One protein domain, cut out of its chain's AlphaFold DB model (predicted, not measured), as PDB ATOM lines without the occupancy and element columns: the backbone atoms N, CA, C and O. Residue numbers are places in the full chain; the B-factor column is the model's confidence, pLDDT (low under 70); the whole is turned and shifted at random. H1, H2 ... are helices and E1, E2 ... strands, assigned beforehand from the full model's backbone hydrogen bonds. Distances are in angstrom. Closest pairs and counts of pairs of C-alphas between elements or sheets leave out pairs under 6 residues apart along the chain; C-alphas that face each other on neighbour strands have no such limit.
ATOM      1  N   ALA A  50     270.217 292.281 217.533       83.38
ATOM      2  CA  ALA A  50     270.783 291.575 218.676       83.38
ATOM      3  C   ALA A  50     270.751 292.473 219.911       83.38
ATOM      4  O   ALA A  50     271.732 293.138 220.232       83.38
ATOM      5  N   PHE A  51     269.599 292.509 220.572       89.00
ATOM      6  CA  PHE A  51     269.415 293.287 221.786       89.00
ATOM      7  C   PHE A  51     270.158 292.633 222.958       89.00
ATOM      8  O   PHE A  51     270.014 291.432 223.188       89.00
ATOM      9  N   ASP A  52     270.891 293.444 223.716       90.31
ATOM     10  CA  ASP A  52     271.572 293.086 224.965       90.31
ATOM     11  C   ASP A  52     271.301 294.158 226.027       90.31
ATOM     12  O   ASP A  52     271.528 295.349 225.795       90.31
ATOM     13  N   ALA A  53     270.812 293.756 227.196       89.88
ATOM     14  CA  ALA A  53     270.568 294.653 228.315       89.88
ATOM     15  C   ALA A  53     271.895 295.016 228.994       89.88
ATOM     16  O   ALA A  53     272.580 294.190 229.601       89.88
ATOM     17  N   ASN A  54     272.263 296.294 228.934       85.19
ATOM     18  CA  ASN A  54     273.555 296.757 229.406       85.19
ATOM     19  C   ASN A  54     273.657 296.661 230.935       85.19
ATOM     20  O   ASN A  54     273.102 297.476 231.668       85.19
ATOM     21  N   GLY A  55     274.441 295.692 231.415       83.12
ATOM     22  CA  GLY A  55     274.735 295.544 232.840       83.12
ATOM     23  C   GLY A  55     273.504 295.167 233.660       83.12
ATOM     24  O   GLY A  55     273.276 295.769 234.704       83.12
ATOM     25  N   LEU A  56     272.718 294.187 233.199       88.00
ATOM     26  CA  LEU A  56     271.436 293.802 233.799       88.00
ATOM     27  C   LEU A  56     271.499 293.604 235.326       88.00
ATOM     28  O   LEU A  56     270.743 294.237 236.062       88.00
ATOM     29  N   TYR A  57     272.437 292.788 235.823       87.38
ATOM     30  CA  TYR A  57     272.579 292.559 237.267       87.38
ATOM     31  C   TYR A  57     273.039 293.802 238.026       87.38
ATOM     32  O   TYR A  57     272.512 294.076 239.099       87.38
ATOM     33  N   ALA A  58     273.977 294.572 237.468       82.81
ATOM     34  CA  ALA A  58     274.412 295.829 238.076       82.81
ATOM     35  C   ALA A  58     273.241 296.818 238.184       82.81
ATOM     36  O   ALA A  58     273.062 297.440 239.221       82.81
ATOM     37  N   SER A  59     272.394 296.869 237.155       84.00
ATOM     38  CA  SER A  59     271.182 297.691 237.129       84.00
ATOM     39  C   SER A  59     270.210 297.291 238.243       84.00
ATOM     40  O   SER A  59     269.731 298.132 238.998       84.00
ATOM     41  N   ALA A  60     269.987 295.985 238.419       84.69
ATOM     42  CA  ALA A  60     269.172 295.456 239.511       84.69
ATOM     43  C   ALA A  60     269.754 295.741 240.906       84.69
ATOM     44  O   ALA A  60     268.999 295.897 241.864       84.69
ATOM     45  N   MET A  61     271.082 295.807 241.028       80.31
ATOM     46  CA  MET A  61     271.758 296.158 242.277       80.31
ATOM     47  C   MET A  61     271.643 297.653 242.601       80.31
ATOM     48  O   MET A  61     271.527 297.998 243.772       80.31
ATOM     49  N   THR A  62     271.652 298.533 241.595       76.44
ATOM     50  CA  THR A  62     271.621 299.992 241.795       76.44
ATOM     51  C   THR A  62     270.213 300.580 241.872       76.44
ATOM     52  O   THR A  62     269.992 301.533 242.609       76.44
ATOM     53  N   GLU A  63     269.257 300.043 241.111       75.06
ATOM     54  CA  GLU A  63     267.896 300.601 240.982       75.06
ATOM     55  C   GLU A  63     266.849 299.825 241.800       75.06
ATOM     56  O   GLU A  63     265.690 300.231 241.913       75.06
ATOM     57  N   GLY A  64     267.240 298.686 242.374       68.19
ATOM     58  CA  GLY A  64     266.348 297.828 243.133       68.19
ATOM     59  C   GLY A  64     266.023 298.367 244.526       68.19
ATOM     60  O   GLY A  64     266.884 298.402 245.402       68.19
ATOM     61  N   GLU A  65     264.743 298.634 244.784       70.94
ATOM     62  CA  GLU A  65     264.236 298.836 246.145       70.94
ATOM     63  C   GLU A  65     264.059 297.487 246.863       70.94
ATOM     64  O   GLU A  65     263.241 296.654 246.463       70.94
ATOM     65  N   TYR A  66     264.838 297.256 247.923       70.00
ATOM     66  CA  TYR A  66     264.816 296.035 248.724       70.00
ATOM     67  C   TYR A  66     263.781 296.140 249.855       70.00
ATOM     68  O   TYR A  66     263.973 296.911 250.806       70.00
ATOM     69  N   PRO A  67     262.696 295.344 249.811       58.50
ATOM     70  CA  PRO A  67     261.581 295.460 250.742       58.50
ATOM     71  C   PRO A  67     261.946 294.811 252.081       58.50
ATOM     72  O   PRO A  67     261.578 293.663 252.322       58.50
ATOM     73  N   LYS A  68     262.744 295.514 252.903       52.75
ATOM     74  CA  LYS A  68     263.008 295.284 254.347       52.75
ATOM     75  C   LYS A  68     264.149 296.137 254.931       52.75
ATOM     76  O   LYS A  68     264.408 296.020 256.126       52.75
ATOM     77  N   ALA A  69     264.838 296.963 254.143       57.19
ATOM     78  CA  ALA A  69     265.857 297.876 254.670       57.19
ATOM     79  C   ALA A  69     265.217 299.185 255.166       57.19
ATOM     80  O   ALA A  69     264.304 299.691 254.520       57.19
ATOM     81  N   GLU A  70     265.718 299.770 256.260       55.66
ATOM     82  CA  GLU A  70     265.290 301.104 256.737       55.66
ATOM     83  C   GLU A  70     265.465 302.191 255.661       55.66
ATOM     84  O   GLU A  70     264.704 303.151 255.608       55.66
ATOM     85  N   SER A  71     266.444 302.010 254.769       58.09
ATOM     86  CA  SER A  71     266.692 302.862 253.602       58.09
ATOM     87  C   SER A  71     266.011 302.378 252.314       58.09
ATOM     88  O   SER A  71     266.163 303.030 251.285       58.09
ATOM     89  N   ALA A  72     265.340 301.219 252.339       61.78
ATOM     90  CA  ALA A  72     264.886 300.445 251.177       61.78
ATOM     91  C   ALA A  72     265.985 300.094 250.146       61.78
ATOM     92  O   ALA A  72     265.669 299.625 249.059       61.78
ATOM     93  N   ARG A  73     267.278 300.268 250.465       60.09
ATOM     94  CA  ARG A  73     268.397 299.932 249.564       60.09
ATOM     95  C   ARG A  73     268.978 298.560 249.872       60.09
ATOM     96  O   ARG A  73     269.135 298.195 251.036       60.09
ATOM     97  N   ALA A  74     269.327 297.821 248.822       66.94
ATOM     98  CA  ALA A  74     270.016 296.537 248.937       66.94
ATOM     99  C   ALA A  74     271.515 296.685 249.268       66.94
ATOM    100  O   ALA A  74     272.084 295.794 249.898       66.94
ATOM    101  N   PHE A  75     272.132 297.801 248.863       72.69
ATOM    102  CA  PHE A  75     273.570 298.064 248.974       72.69
ATOM    103  C   PHE A  75     273.849 299.389 249.689       72.69
ATOM    104  O   PHE A  75     272.994 300.276 249.773       72.69
ATOM    105  N   LEU A  76     275.059 299.532 250.232       71.62
ATOM    106  CA  LEU A  76     275.508 300.789 250.824       71.62
ATOM    107  C   LEU A  76     275.839 301.813 249.723       71.62
ATOM    108  O   LEU A  76     276.394 301.439 248.692       71.62
ATOM    109  N   PRO A  77     275.665 303.128 249.958       70.50
ATOM    110  CA  PRO A  77     275.981 304.157 248.957       70.50
ATOM    111  C   PRO A  77     277.426 304.131 248.431       70.50
ATOM    112  O   PRO A  77     277.711 304.607 247.338       70.50
ATOM    113  N   LYS A  78     278.371 303.608 249.222       73.62
ATOM    114  CA  LYS A  78     279.765 303.412 248.793       73.62
ATOM    115  C   LYS A  78     279.916 302.257 247.791       73.62
ATOM    116  O   LYS A  78     280.729 302.374 246.889       73.62
ATOM    117  N   GLU A  79     279.124 301.195 247.941       73.00
ATOM    118  CA  GLU A  79     279.098 300.024 247.052       73.00
ATOM    119  C   GLU A  79     278.374 300.391 245.749       73.00
ATOM    120  O   GLU A  79     278.843 300.062 244.666       73.00
ATOM    121  N   GLU A  80     277.306 301.194 245.834       72.00
ATOM    122  CA  GLU A  80     276.626 301.782 244.668       72.00
ATOM    123  C   GLU A  80     277.596 302.572 243.770       72.00
ATOM    124  O   GLU A  80     277.616 302.384 242.553       72.00
ATOM    125  N   LYS A  81     278.485 303.377 244.370       73.75
ATOM    126  CA  LYS A  81     279.532 304.111 243.637       73.75
ATOM    127  C   LYS A  81     280.519 303.202 242.906       73.75
ATOM    128  O   LYS A  81     281.060 303.609 241.879       73.75
ATOM    129  N   GLU A  82     280.772 301.992 243.401       75.88
ATOM    130  CA  GLU A  82     281.648 301.035 242.715       75.88
ATOM    131  C   GLU A  82     280.994 300.513 241.428       75.88
ATOM    132  O   GLU A  82     281.671 300.380 240.405       75.88
ATOM    133  N   PHE A  83     279.670 300.328 241.413       73.19
ATOM    134  CA  PHE A  83     278.937 299.957 240.196       73.19
ATOM    135  C   PHE A  83     278.912 301.084 239.149       73.19
ATOM    136  O   PHE A  83     278.872 300.815 237.944       73.19
ATOM    137  N   GLU A  84     279.015 302.347 239.570       76.88
ATOM    138  CA  GLU A  84     279.115 303.509 238.673       76.88
ATOM    139  C   GLU A  84     280.499 303.650 238.008       76.88
ATOM    140  O   GLU A  84     280.605 304.224 236.915       76.88
ATOM    141  N   LEU A  85     281.562 303.080 238.600       83.25
ATOM    142  CA  LEU A  85     282.929 303.153 238.059       83.25
ATOM    143  C   LEU A  85     283.033 302.564 236.652       83.25
ATOM    144  O   LEU A  85     283.764 303.093 235.817       83.25
ATOM    145  N   ARG A  86     282.265 301.513 236.338       82.81
ATOM    146  CA  ARG A  86     282.228 300.949 234.980       82.81
ATOM    147  C   ARG A  86     281.817 301.997 233.942       82.81
ATOM    148  O   ARG A  86     282.431 302.068 232.877       82.81
ATOM    149  N   ASN A  87     280.796 302.801 234.238       79.19
ATOM    150  CA  ASN A  87     280.307 303.832 233.321       79.19
ATOM    151  C   ASN A  87     281.306 304.987 233.208       79.19
ATOM    152  O   ASN A  87     281.498 305.523 232.116       79.19
ATOM    153  N   LYS A  88     281.997 305.320 234.305       85.56
ATOM    154  CA  LYS A  88     283.122 306.261 234.292       85.56
ATOM    155  C   LYS A  88     284.242 305.780 233.360       85.56
ATOM    156  O   LYS A  88     284.565 306.482 232.406       85.56
ATOM    157  N   TYR A  89     284.758 304.565 233.553       85.06
ATOM    158  CA  TYR A  89     285.835 304.020 232.718       85.06
ATOM    159  C   TYR A  89     285.421 303.836 231.257       85.06
ATOM    160  O   TYR A  89     286.230 304.025 230.353       85.06
ATOM    161  N   LYS A  90     284.139 303.544 230.997       81.69
ATOM    162  CA  LYS A  90     283.604 303.532 229.630       81.69
ATOM    163  C   LYS A  90     283.702 304.913 228.969       81.69
ATOM    164  O   LYS A  90     284.111 304.980 227.815       81.69
ATOM    165  N   LYS A  91     283.362 305.995 229.684       84.00
ATOM    166  CA  LYS A  91     283.483 307.381 229.185       84.00
ATOM    167  C   LYS A  91     284.938 307.807 228.988       84.00
ATOM    168  O   LYS A  91     285.230 308.539 228.052       84.00
ATOM    169  N   GLU A  92     285.836 307.332 229.844       87.50
ATOM    170  CA  GLU A  92     287.280 307.595 229.760       87.50
ATOM    171  C   GLU A  92     287.980 306.762 228.669       87.50
ATOM    172  O   GLU A  92     289.144 307.004 228.362       87.50
ATOM    173  N   GLY A  93     287.285 305.791 228.063       83.25
ATOM    174  CA  GLY A  93     287.856 304.895 227.057       83.25
ATOM    175  C   GLY A  93     288.795 303.828 227.633       83.25
ATOM    176  O   GLY A  93     289.459 303.131 226.866       83.25
ATOM    177  N   ASP A  94     288.838 303.658 228.958       86.19
ATOM    178  CA  ASP A  94     289.660 302.644 229.618       86.19
ATOM    179  C   ASP A  94     288.984 301.270 229.527       86.19
ATOM    180  O   ASP A  94     288.159 300.863 230.355       86.19
ATOM    181  N   VAL A  95     289.329 300.545 228.464       83.50
ATOM    182  CA  VAL A  95     288.771 299.226 228.155       83.50
ATOM    183  C   VAL A  95     289.096 298.203 229.247       83.50
ATOM    184  O   VAL A  95     288.240 297.373 229.564       83.50
ATOM    185  N   VAL A  96     290.295 298.260 229.836       82.25
ATOM    186  CA  VAL A  96     290.750 297.284 230.836       82.25
ATOM    187  C   VAL A  96     289.985 297.490 232.133       82.25
ATOM    188  O   VAL A  96     289.334 296.558 232.607       82.25
ATOM    189  N   ALA A  97     289.979 298.713 232.665       83.50
ATOM    190  CA  ALA A  97     289.270 299.023 233.900       83.50
ATOM    191  C   ALA A  97     287.762 298.768 233.756       83.50
ATOM    192  O   ALA A  97     287.151 298.138 234.621       83.50
ATOM    193  N   ARG A  98     287.162 299.149 232.619       82.62
ATOM    194  CA  ARG A  98     285.756 298.846 232.302       82.62
ATOM    195  C   ARG A  98     285.466 297.343 232.341       82.62
ATOM    196  O   ARG A  98     284.449 296.933 232.903       82.62
ATOM    197  N   ASN A  99     286.319 296.526 231.723       83.56
ATOM    198  CA  ASN A  99     286.132 295.076 231.682       83.56
ATOM    199  C   ASN A  99     286.310 294.449 233.073       83.56
ATOM    200  O   ASN A  99     285.490 293.620 233.459       83.56
ATOM    201  N   CYS A 100     287.295 294.897 233.857       85.19
ATOM    202  CA  CYS A 100     287.468 294.473 235.248       85.19
ATOM    203  C   CYS A 100     286.221 294.775 236.090       85.19
ATOM    204  O   CYS A 100     285.718 293.884 236.771       85.19
ATOM    205  N   MET A 101     285.667 295.990 235.991       85.06
ATOM    206  CA  MET A 101     284.445 296.354 236.720       85.06
ATOM    207  C   MET A 101     283.231 295.529 236.272       85.06
ATOM    208  O   MET A 101     282.431 295.117 237.109       85.06
ATOM    209  N   LYS A 102     283.105 295.224 234.968       83.06
ATOM    210  CA  LYS A 102     282.057 294.317 234.458       83.06
ATOM    211  C   LYS A 102     282.170 292.928 235.098       83.06
ATOM    212  O   LYS A 102     281.174 292.402 235.588       83.06
ATOM    213  N   LEU A 103     283.366 292.340 235.086       85.50
ATOM    214  CA  LEU A 103     283.604 291.009 235.646       85.50
ATOM    215  C   LEU A 103     283.357 290.981 237.154       85.50
ATOM    216  O   LEU A 103     282.729 290.045 237.646       85.50
ATOM    217  N   LEU A 104     283.792 292.017 237.873       84.00
ATOM    218  CA  LEU A 104     283.573 292.142 239.310       84.00
ATOM    219  C   LEU A 104     282.077 292.203 239.645       84.00
ATOM    220  O   LEU A 104     281.610 291.417 240.464       84.00
ATOM    221  N   GLY A 105     281.311 293.063 238.961       80.12
ATOM    222  CA  GLY A 105     279.863 293.187 239.166       80.12
ATOM    223  C   GLY A 105     279.111 291.875 238.927       80.12
ATOM    224  O   GLY A 105     278.311 291.449 239.761       80.12
ATOM    225  N   ASN A 106     279.427 291.173 237.835       82.06
ATOM    226  CA  ASN A 106     278.831 289.866 237.546       82.06
ATOM    227  C   ASN A 106     279.240 288.802 238.582       82.06
ATOM    228  O   ASN A 106     278.417 287.987 239.000       82.06
ATOM    229  N   SER A 107     280.494 288.835 239.040       83.81
ATOM    230  CA  SER A 107     281.005 287.902 240.052       83.81
ATOM    231  C   SER A 107     280.358 288.116 241.418       83.81
ATOM    232  O   SER A 107     280.119 287.143 242.127       83.81
ATOM    233  N   LEU A 108     280.024 289.358 241.786       82.50
ATOM    234  CA  LEU A 108     279.305 289.665 243.029       82.50
ATOM    235  C   LEU A 108     277.926 288.998 243.060       82.50
ATOM    236  O   LEU A 108     277.566 288.378 244.063       82.50
ATOM    237  N   TYR A 109     277.186 289.049 241.947       86.00
ATOM    238  CA  TYR A 109     275.941 288.291 241.818       86.00
ATOM    239  C   TYR A 109     276.196 286.787 241.967       86.00
ATOM    240  O   TYR A 109     275.577 286.153 242.822       86.00
ATOM    241  N   GLY A 110     277.144 286.229 241.208       86.00
ATOM    242  CA  GLY A 110     277.471 284.801 241.278       86.00
ATOM    243  C   GLY A 110     277.828 284.352 242.697       86.00
ATOM    244  O   GLY A 110     277.342 283.326 243.169       86.00
ATOM    245  N   LYS A 111     278.586 285.175 243.429       84.50
ATOM    246  CA  LYS A 111     278.965 284.911 244.819       84.50
ATOM    247  C   LYS A 111     277.767 284.916 245.767       84.50
ATOM    248  O   LYS A 111     277.742 284.128 246.705       84.50
ATOM    249  N   SER A 112     276.758 285.752 245.517       84.00
ATOM    250  CA  SER A 112     275.557 285.823 246.361       84.00
ATOM    251  C   SER A 112     274.704 284.549 246.336       84.00
ATOM    252  O   SER A 112     274.037 284.253 247.326       84.00
ATOM    253  N   ILE A 113     274.752 283.783 245.239       86.50
ATOM    254  CA  ILE A 113     273.992 282.536 245.039       86.50
ATOM    255  C   ILE A 113     274.875 281.282 245.007       86.50
ATOM    256  O   ILE A 113     274.374 280.190 244.730       86.50
ATOM    257  N   GLN A 114     276.179 281.426 245.251       83.94
ATOM    258  CA  GLN A 114     277.113 280.310 245.215       83.94
ATOM    259  C   GLN A 114     276.718 279.275 246.275       83.94
ATOM    260  O   GLN A 114     276.559 279.608 247.448       83.94
ATOM    261  N   LYS A 115     276.555 278.018 245.856       78.75
ATOM    262  CA  LYS A 115     276.408 276.901 246.791       78.75
ATOM    263  C   LYS A 115     277.740 276.642 247.481       78.75
ATOM    264  O   LYS A 115     278.790 276.814 246.863       78.75
ATOM    265  N   ASP A 116     277.674 276.185 248.723       75.06
ATOM    266  CA  ASP A 116     278.862 275.746 249.443       75.06
ATOM    267  C   ASP A 116     279.574 274.656 248.627       75.06
ATOM    268  O   ASP A 116     278.955 273.693 248.155       75.06
ATOM    269  N   ALA A 171     271.987 284.612 249.890       83.56
ATOM    270  CA  ALA A 171     271.151 284.043 248.823       83.56
ATOM    271  C   ALA A 171     269.838 284.814 248.579       83.56
ATOM    272  O   ALA A 171     269.358 284.882 247.450       83.56
ATOM    273  N   HIS A 172     269.266 285.441 249.614       84.19
ATOM    274  CA  HIS A 172     268.093 286.311 249.463       84.19
ATOM    275  C   HIS A 172     268.394 287.574 248.646       84.19
ATOM    276  O   HIS A 172     267.556 287.989 247.847       84.19
ATOM    277  N   LEU A 173     269.596 288.136 248.793       83.69
ATOM    278  CA  LEU A 173     270.063 289.243 247.962       83.69
ATOM    279  C   LEU A 173     270.231 288.782 246.510       83.69
ATOM    280  O   LEU A 173     269.766 289.454 245.594       83.69
ATOM    281  N   GLY A 174     270.802 287.596 246.298       87.69
ATOM    282  CA  GLY A 174     270.901 286.991 244.968       87.69
ATOM    283  C   GLY A 174     269.541 286.760 244.301       87.69
ATOM    284  O   GLY A 174     269.339 287.117 243.139       87.69
ATOM    285  N   ALA A 175     268.567 286.228 245.044       88.88
ATOM    286  CA  ALA A 175     267.199 286.050 244.559       88.88
ATOM    287  C   ALA A 175     266.526 287.388 244.210       88.88
ATOM    288  O   ALA A 175     265.819 287.483 243.206       88.88
ATOM    289  N   PHE A 176     266.776 288.428 245.007       88.50
ATOM    290  CA  PHE A 176     266.297 289.778 244.734       88.50
ATOM    291  C   PHE A 176     266.881 290.352 243.440       88.50
ATOM    292  O   PHE A 176     266.111 290.775 242.578       88.50
ATOM    293  N   ILE A 177     268.207 290.293 243.265       88.50
ATOM    294  CA  ILE A 177     268.888 290.748 242.043       88.50
ATOM    295  C   ILE A 177     268.298 290.039 240.823       88.50
ATOM    296  O   ILE A 177     267.945 290.691 239.840       88.50
ATOM    297  N   LEU A 178     268.124 288.716 240.894       89.75
ATOM    298  CA  LEU A 178     267.563 287.929 239.797       89.75
ATOM    299  C   LEU A 178     266.108 288.314 239.485       89.75
ATOM    300  O   LEU A 178     265.742 288.447 238.319       89.75
ATOM    301  N   SER A 179     265.275 288.499 240.511       89.94
ATOM    302  CA  SER A 179     263.876 288.906 240.344       89.94
ATOM    303  C   SER A 179     263.765 290.289 239.698       89.94
ATOM    304  O   SER A 179     263.019 290.477 238.735       89.94
ATOM    305  N   HIS A 180     264.565 291.247 240.165       89.50
ATOM    306  CA  HIS A 180     264.574 292.596 239.616       89.50
ATOM    307  C   HIS A 180     265.137 292.628 238.185       89.50
ATOM    308  O   HIS A 180     264.589 293.303 237.320       89.50
ATOM    309  N   SER A 181     266.150 291.813 237.889       90.56
ATOM    310  CA  SER A 181     266.680 291.640 236.528       90.56
ATOM    311  C   SER A 181     265.612 291.121 235.561       90.56
ATOM    312  O   SER A 181     265.440 291.656 234.469       90.56
ATOM    313  N   LYS A 182     264.813 290.133 235.985       91.25
ATOM    314  CA  LYS A 182     263.666 289.650 235.197       91.25
ATOM    315  C   LYS A 182     262.616 290.735 234.987       91.25
ATOM    316  O   LYS A 182     262.062 290.829 233.899       91.25
ATOM    317  N   LYS A 183     262.351 291.569 235.999       91.56
ATOM    318  CA  LYS A 183     261.453 292.725 235.863       91.56
ATOM    319  C   LYS A 183     261.953 293.691 234.781       91.56
ATOM    320  O   LYS A 183     261.154 294.092 233.944       91.56
ATOM    321  N   ILE A 184     263.250 294.017 234.763       91.31
ATOM    322  CA  ILE A 184     263.854 294.869 233.723       91.31
ATOM    323  C   ILE A 184     263.656 294.240 232.335       91.31
ATOM    324  O   ILE A 184     263.130 294.900 231.442       91.31
ATOM    325  N   MET A 185     263.980 292.954 232.165       93.12
ATOM    326  CA  MET A 185     263.777 292.261 230.884       93.12
ATOM    327  C   MET A 185     262.308 292.243 230.449       93.12
ATOM    328  O   MET A 185     261.994 292.524 229.293       93.12
ATOM    329  N   ASN A 186     261.393 291.998 231.386       92.00
ATOM    330  CA  ASN A 186     259.957 292.018 231.124       92.00
ATOM    331  C   ASN A 186     259.460 293.402 230.693       92.00
ATOM    332  O   ASN A 186     258.522 293.465 229.903       92.00
ATOM    333  N   ASN A 187     260.078 294.496 231.150       92.44
ATOM    334  CA  ASN A 187     259.728 295.838 230.681       92.44
ATOM    335  C   ASN A 187     260.050 296.010 229.188       92.44
ATOM    336  O   ASN A 187     259.215 296.541 228.457       92.44
ATOM    337  N   PHE A 188     261.205 295.521 228.712       93.81
ATOM    338  CA  PHE A 188     261.527 295.548 227.278       93.81
ATOM    339  C   PHE A 188     260.523 294.722 226.470       93.81
ATOM    340  O   PHE A 188     259.973 295.213 225.487       93.81
ATOM    341  N   ILE A 189     260.234 293.496 226.923       92.25
ATOM    342  CA  ILE A 189     259.274 292.590 226.270       92.25
ATOM    343  C   ILE A 189     257.870 293.207 226.242       92.25
ATOM    344  O   ILE A 189     257.168 293.096 225.240       92.25
ATOM    345  N   HIS A 190     257.467 293.893 227.311       93.19
ATOM    346  CA  HIS A 190     256.171 294.559 227.397       93.19
ATOM    347  C   HIS A 190     256.035 295.706 226.389       93.19
ATOM    348  O   HIS A 190     255.021 295.776 225.700       93.19
ATOM    349  N   VAL A 191     257.052 296.567 226.256       94.69
ATOM    350  CA  VAL A 191     257.021 297.712 225.323       94.69
ATOM    351  C   VAL A 191     256.883 297.271 223.868       94.69
ATOM    352  O   VAL A 191     256.196 297.930 223.087       94.69
ATOM    353  N   ILE A 192     257.486 296.141 223.499       92.88
ATOM    354  CA  ILE A 192     257.364 295.585 222.143       92.88
ATOM    355  C   ILE A 192     256.156 294.660 221.974       92.88
ATOM    356  O   ILE A 192     256.004 294.060 220.912       92.88
ATOM    357  N   ASP A 193     255.297 294.548 222.993       88.06
ATOM    358  CA  ASP A 193     254.124 293.666 223.003       88.06
ATOM    359  C   ASP A 193     254.484 292.173 222.815       88.06
ATOM    360  O   ASP A 193     253.693 291.352 222.353       88.06
ATOM    361  N   GLY A 194     255.709 291.795 223.193       86.56
ATOM    362  CA  GLY A 194     256.293 290.481 222.920       86.56
ATOM    363  C   GLY A 194     255.711 289.331 223.745       86.56
ATOM    364  O   GLY A 194     255.979 288.173 223.447       86.56
ATOM    365  N   PHE A 195     254.898 289.619 224.770       84.06
ATOM    366  CA  PHE A 195     254.127 288.586 225.479       84.06
ATOM    367  C   PHE A 195     252.939 288.076 224.660       84.06
ATOM    368  O   PHE A 195     252.489 286.951 224.869       84.06
ATOM    369  N   TYR A 196     252.432 288.906 223.749       83.00
ATOM    370  CA  TYR A 196     251.245 288.617 222.949       83.00
ATOM    371  C   TYR A 196     251.582 288.436 221.465       83.00
ATOM    372  O   TYR A 196     250.821 287.791 220.743       83.00
ATOM    373  N   LYS A 197     252.734 288.949 221.013       77.69
ATOM    374  CA  LYS A 197     253.233 288.810 219.641       77.69
ATOM    375  C   LYS A 197     254.457 287.895 219.568       77.69
ATOM    376  O   LYS A 197     255.429 288.134 220.283       77.69
ATOM    377  N   PRO A 198     254.480 286.907 218.656       68.94
ATOM    378  CA  PRO A 198     255.603 285.984 218.493       68.94
ATOM    379  C   PRO A 198     256.766 286.606 217.689       68.94
ATOM    380  O   PRO A 198     257.293 285.993 216.768       68.94
ATOM    381  N   GLU A 199     257.168 287.836 218.014       74.00
ATOM    382  CA  GLU A 199     258.220 288.591 217.304       74.00
ATOM    383  C   GLU A 199     259.540 288.667 218.098       74.00
ATOM    384  O   GLU A 199     260.418 289.487 217.810       74.00
ATOM    385  N   ILE A 200     259.678 287.798 219.104       81.06
ATOM    386  CA  ILE A 200     260.919 287.527 219.831       81.06
ATOM    387  C   ILE A 200     261.424 286.154 219.388       81.06
ATOM    388  O   ILE A 200     260.844 285.122 219.715       81.06
ATOM    389  N   TYR A 201     262.525 286.148 218.649       76.31
ATOM    390  CA  TYR A 201     263.084 284.957 218.002       76.31
ATOM    391  C   TYR A 201     264.092 284.217 218.888       76.31
ATOM    392  O   TYR A 201     264.415 283.053 218.658       76.31
ATOM    393  N   TYR A 202     264.617 284.904 219.900       81.69
ATOM    394  CA  TYR A 202     265.521 284.351 220.897       81.69
ATOM    395  C   TYR A 202     265.404 285.140 222.193       81.69
ATOM    396  O   TYR A 202     265.250 286.359 222.157       81.69
ATOM    397  N   THR A 203     265.553 284.447 223.318       80.38
ATOM    398  CA  THR A 203     265.672 285.052 224.640       80.38
ATOM    399  C   THR A 203     266.689 284.281 225.474       80.38
ATOM    400  O   THR A 203     266.719 283.049 225.452       80.38
ATOM    401  N   ASP A 204     267.531 285.018 226.186       81.25
ATOM    402  CA  ASP A 204     268.402 284.541 227.256       81.25
ATOM    403  C   ASP A 204     268.536 285.656 228.296       81.25
ATOM    404  O   ASP A 204     268.157 286.790 228.019       81.25
ATOM    405  N   THR A 205     269.045 285.322 229.480       83.25
ATOM    406  CA  THR A 205     269.242 286.162 230.674       83.25
ATOM    407  C   THR A 205     269.122 287.673 230.442       83.25
ATOM    408  O   THR A 205     268.231 288.293 231.019       83.25
ATOM    409  N   ASP A 206     269.990 288.248 229.611       88.00
ATOM    410  CA  ASP A 206     270.046 289.668 229.262       88.00
ATOM    411  C   ASP A 206     269.904 289.968 227.759       88.00
ATOM    412  O   ASP A 206     269.981 291.131 227.375       88.00
ATOM    413  N   SER A 207     269.633 288.982 226.899       88.69
ATOM    414  CA  SER A 207     269.614 289.183 225.445       88.69
ATOM    415  C   SER A 207     268.311 288.751 224.773       88.69
ATOM    416  O   SER A 207     267.666 287.772 225.154       88.69
ATOM    417  N   LEU A 208     267.918 289.490 223.731       88.81
ATOM    418  CA  LEU A 208     266.735 289.219 222.910       88.81
ATOM    419  C   LEU A 208     267.086 289.354 221.433       88.81
ATOM    420  O   LEU A 208     267.786 290.291 221.056       88.81
ATOM    421  N   TYR A 209     266.549 288.483 220.576       85.88
ATOM    422  CA  TYR A 209     266.516 288.753 219.134       85.88
ATOM    423  C   TYR A 209     265.127 289.179 218.719       85.88
ATOM    424  O   TYR A 209     264.165 288.431 218.877       85.88
ATOM    425  N   ILE A 210     265.055 290.397 218.199       84.75
ATOM    426  CA  ILE A 210     263.819 291.100 217.869       84.75
ATOM    427  C   ILE A 210     263.923 291.666 216.458       84.75
ATOM    428  O   ILE A 210     265.022 291.828 215.933       84.75
ATOM    429  N   SER A 211     262.798 291.982 215.830       80.88
ATOM    430  CA  SER A 211     262.794 292.744 214.578       80.88
ATOM    431  C   SER A 211     263.314 294.174 214.782       80.88
ATOM    432  O   SER A 211     263.240 294.736 215.876       80.88
ATOM    433  N   SER A 212     263.785 294.803 213.705       78.44
ATOM    434  CA  SER A 212     264.182 296.212 213.693       78.44
ATOM    435  C   SER A 212     263.027 297.139 214.050       78.44
ATOM    436  O   SER A 212     263.230 298.099 214.774       78.44
ATOM    437  N   SER A 213     261.799 296.809 213.652       82.94
ATOM    438  CA  SER A 213     260.617 297.578 214.054       82.94
ATOM    439  C   SER A 213     260.392 297.559 215.571       82.94
ATOM    440  O   SER A 213     260.004 298.566 216.156       82.94
ATOM    441  N   ASN A 214     260.662 296.434 216.239       88.25
ATOM    442  CA  ASN A 214     260.600 296.350 217.698       88.25
ATOM    443  C   ASN A 214     261.791 297.045 218.366       88.25
ATOM    444  O   ASN A 214     261.631 297.631 219.433       88.25
ATOM    445  N   TRP A 215     262.958 297.049 217.722       87.69
ATOM    446  CA  TRP A 215     264.085 297.878 218.142       87.69
ATOM    447  C   TRP A 215     263.744 299.375 218.104       87.69
ATOM    448  O   TRP A 215     264.004 300.081 219.078       87.69
ATOM    449  N   ASP A 216     263.095 299.842 217.037       87.94
ATOM    450  CA  ASP A 216     262.682 301.240 216.892       87.94
ATOM    451  C   ASP A 216     261.690 301.645 217.992       87.94
ATOM    452  O   ASP A 216     261.888 302.671 218.638       87.94
ATOM    453  N   LYS A 217     260.710 300.789 218.322       92.75
ATOM    454  CA  LYS A 217     259.795 301.010 219.465       92.75
ATOM    455  C   LYS A 217     260.534 301.149 220.795       92.75
ATOM    456  O   LYS A 217     260.196 302.009 221.606       92.75
ATOM    457  N   LEU A 218     261.536 300.300 221.044       93.56
ATOM    458  CA  LEU A 218     262.354 300.399 222.256       93.56
ATOM    459  C   LEU A 218     263.140 301.711 222.279       93.56
ATOM    460  O   LEU A 218     263.244 302.340 223.330       93.56
ATOM    461  N   ASN A 219     263.671 302.139 221.135       91.50
ATOM    462  CA  ASN A 219     264.400 303.394 221.013       91.50
ATOM    463  C   ASN A 219     263.487 304.613 221.239       91.50
ATOM    464  O   ASN A 219     263.838 305.502 222.011       91.50
ATOM    465  N   GLU A 220     262.287 304.625 220.653       94.44
ATOM    466  CA  GLU A 220     261.265 305.665 220.852       94.44
ATOM    467  C   GLU A 220     260.781 305.746 222.304       94.44
ATOM    468  O   GLU A 220     260.587 306.838 222.839       94.44
ATOM    469  N   ALA A 221     260.660 304.601 222.983       94.19
ATOM    470  CA  ALA A 221     260.371 304.533 224.416       94.19
ATOM    471  C   ALA A 221     261.560 304.968 225.298       94.19
ATOM    472  O   ALA A 221     261.476 304.927 226.529       94.19
ATOM    473  N   GLY A 222     262.687 305.348 224.691       93.44
ATOM    474  CA  GLY A 222     263.910 305.730 225.381       93.44
ATOM    475  C   GLY A 222     264.569 304.568 226.115       93.44
ATOM    476  O   GLY A 222     265.307 304.810 227.060       93.44
ATOM    477  N   LEU A 223     264.300 303.313 225.746       92.94
ATOM    478  CA  LEU A 223     264.833 302.106 226.391       92.94
ATOM    479  C   LEU A 223     266.134 301.592 225.760       92.94
ATOM    480  O   LEU A 223     266.659 300.568 226.197       92.94
ATOM    481  N   VAL A 224     266.679 302.305 224.774       91.19
ATOM    482  CA  VAL A 224     267.941 301.980 224.102       91.19
ATOM    483  C   VAL A 224     269.017 302.991 224.496       91.19
ATOM    484  O   VAL A 224     268.808 304.198 224.422       91.19
ATOM    485  N   SER A 225     270.176 302.503 224.934       86.94
ATOM    486  CA  SER A 225     271.364 303.310 225.214       86.94
ATOM    487  C   SER A 225     272.590 302.411 225.292       86.94
ATOM    488  O   SER A 225     272.596 301.386 225.970       86.94
ATOM    489  N   GLU A 226     273.681 302.843 224.668       80.50
ATOM    490  CA  GLU A 226     274.976 302.189 224.840       80.50
ATOM    491  C   GLU A 226     275.519 302.364 226.264       80.50
ATOM    492  O   GLU A 226     276.276 301.526 226.752       80.50
ATOM    493  N   ASN A 227     275.198 303.465 226.942       79.25
ATOM    494  CA  ASN A 227     275.966 303.927 228.102       79.25
ATOM    495  C   ASN A 227     275.214 303.857 229.427       79.25
ATOM    496  O   ASN A 227     275.853 303.914 230.477       79.25
ATOM    497  N   GLU A 228     273.895 303.736 229.389       82.06
ATOM    498  CA  GLU A 228     273.060 303.701 230.584       82.06
ATOM    499  C   GLU A 228     272.762 302.265 231.015       82.06
ATOM    500  O   GLU A 228     272.680 301.351 230.190       82.06
ATOM    501  N   TYR A 229     272.628 302.085 232.327       82.94
ATOM    502  CA  TYR A 229     272.091 300.867 232.926       82.94
ATOM    503  C   TYR A 229     270.581 300.778 232.693       82.94
ATOM    504  O   TYR A 229     269.950 301.768 232.329       82.94
ATOM    505  N   SER A 230     270.016 299.576 232.826       82.81
ATOM    506  CA  SER A 230     268.595 299.301 232.553       82.81
ATOM    507  C   SER A 230     268.126 299.641 231.129       82.81
ATOM    508  O   SER A 230     266.924 299.707 230.873       82.81
ATOM    509  N   LYS A 231     269.051 299.832 230.179       89.81
ATOM    510  CA  LYS A 231     268.767 300.068 228.757       89.81
ATOM    511  C   LYS A 231     269.369 298.962 227.897       89.81
ATOM    512  O   LYS A 231     270.337 298.306 228.284       89.81
ATOM    513  N   GLY A 232     268.802 298.781 226.714       89.31
ATOM    514  CA  GLY A 232     269.328 297.883 225.697       89.31
ATOM    515  C   GLY A 232     270.367 298.526 224.797       89.31
ATOM    516  O   GLY A 232     270.280 299.709 224.474       89.31
ATOM    517  N   LYS A 233     271.302 297.718 224.315       88.56
ATOM    518  CA  LYS A 233     272.193 298.040 223.200       88.56
ATOM    519  C   LYS A 233     272.112 296.968 222.125       88.56
ATOM    520  O   LYS A 233     271.626 295.867 222.374       88.56
ATOM    521  N   ASN A 234     272.580 297.305 220.928       84.25
ATOM    522  CA  ASN A 234     272.750 296.322 219.875       84.25
ATOM    523  C   ASN A 234     274.169 295.781 219.989       84.25
ATOM    524  O   ASN A 234     275.138 296.505 219.756       84.25
ATOM    525  N   ASP A 235     274.313 294.501 220.310       80.06
ATOM    526  CA  ASP A 235     275.635 293.884 220.447       80.06
ATOM    527  C   ASP A 235     276.453 293.932 219.151       80.06
ATOM    528  O   ASP A 235     277.690 293.966 219.171       80.06
ATOM    529  N   TYR A 236     275.764 294.038 218.016       69.88
ATOM    530  CA  TYR A 236     276.373 294.194 216.700       69.88
ATOM    531  C   TYR A 236     276.618 295.649 216.281       69.88
ATOM    532  O   TYR A 236     277.134 295.876 215.188       69.88
ATOM    533  N   GLY A 237     276.357 296.631 217.151       71.31
ATOM    534  CA  GLY A 237     276.538 298.055 216.855       71.31
ATOM    535  C   GLY A 237     275.602 298.513 215.738       71.31
ATOM    536  O   GLY A 237     274.389 298.382 215.861       71.31
ATOM    537  N   ASP A 238     276.162 298.988 214.626       63.28
ATOM    538  CA  ASP A 238     275.381 299.358 213.431       63.28
ATOM    539  C   ASP A 238     274.979 298.136 212.578       63.28
ATOM    540  O   ASP A 238     274.285 298.261 211.568       63.28
ATOM    541  N   GLY A 239     275.452 296.945 212.958       58.50
ATOM    542  CA  GLY A 239     275.178 295.681 212.287       58.50
ATOM    543  C   GLY A 239     273.847 295.033 212.674       58.50
ATOM    544  O   GLY A 239     273.146 295.467 213.584       58.50
ATOM    545  N   GLY A 240     273.513 293.931 212.005       59.16
ATOM    546  CA  GLY A 240     272.277 293.186 212.247       59.16
ATOM    547  C   GLY A 240     272.342 291.743 211.756       59.16
ATOM    548  O   GLY A 240     273.289 291.321 211.090       59.16
ATOM    549  N   ILE A 241     271.325 290.963 212.105       62.47
ATOM    550  CA  ILE A 241     271.127 289.597 211.626       62.47
ATOM    551  C   ILE A 241     270.245 289.671 210.373       62.47
ATOM    552  O   ILE A 241     269.115 290.155 210.424       62.47
TER     553      ILE A 241
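What this domain is: This is residues 50 to 116 and 171 to 241 of the 354 residues of the protein "DNA-directed DNA polymerase" of Lottia gigantea (UniProt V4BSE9). A small antiparallel sheet, E2 E3 E1 E4, with H5 packed on it makes one end, and the helical hairpin of H2 and H3 the other; the long helix H4 spans between them. Short H1 sits in the middle, packed on H2, H3 and H4. The printed part has 138 residues, with named elements in the order E1 H1 H2 H3 H4 E2 E3 H5 E4, of mixed class. It is compact, radius of gyration of the C-alphas 15.7 A, spans 41 by 35 by 30 A.

Where its parts are: E1, residues 50 to 53, begins at C-alpha (270.783, 291.575, 218.676). H1 is 56 to 63, H2 77 to 92, 22.5 A, with a kink of 34 degrees near residue 84, and H3 95 to 112, 26.2 A. H4, 171 to 191, 30.6 A, is followed by E2, 200 to 204, E3, 207 to 211, H5, 212 to 220, and E4, 232 to 234, ending at C-alpha (272.750, 296.322, 219.875).

How they stand to each other: N 201 and O 209 of hairpin E2 and E3 are 2.8 A apart, N 51 and O 208 of E1 and E3 2.9 A, N 233 and O 52 of E4 and E1 2.8 A. E3, H5, E4 form a split strand-helix-strand unit, two strands running the same way with E1 between them, its crossover right-handed. H5 is on the sheet, height 9.0 A. H4 only grazes it with residues 181 to 189. H1 and H4 touch, about perpendicular at 79 degrees, C-alphas of Ala 60 and Ile 177 closest at 5.4 A. Hairpin H2 and H3 touch at a shallow tilt of 31 degrees, opposite ways, C-alphas of Arg 86 and Arg 98 closest at 4.9 A. In H1, H3, H4 and H5 every O i to N i+4 pair is within hydrogen-bond range; in H2, 9 of 12.

The domain as a whole: Residues 117 to 170 are not printed; C-alphas 116 and 171 are 11.3 A apart. The links H1 to H2 and H5 to E4 are long. The model's pLDDT is under 70 at residues 64, 67 to 74, 198, 236 and 238 to 241.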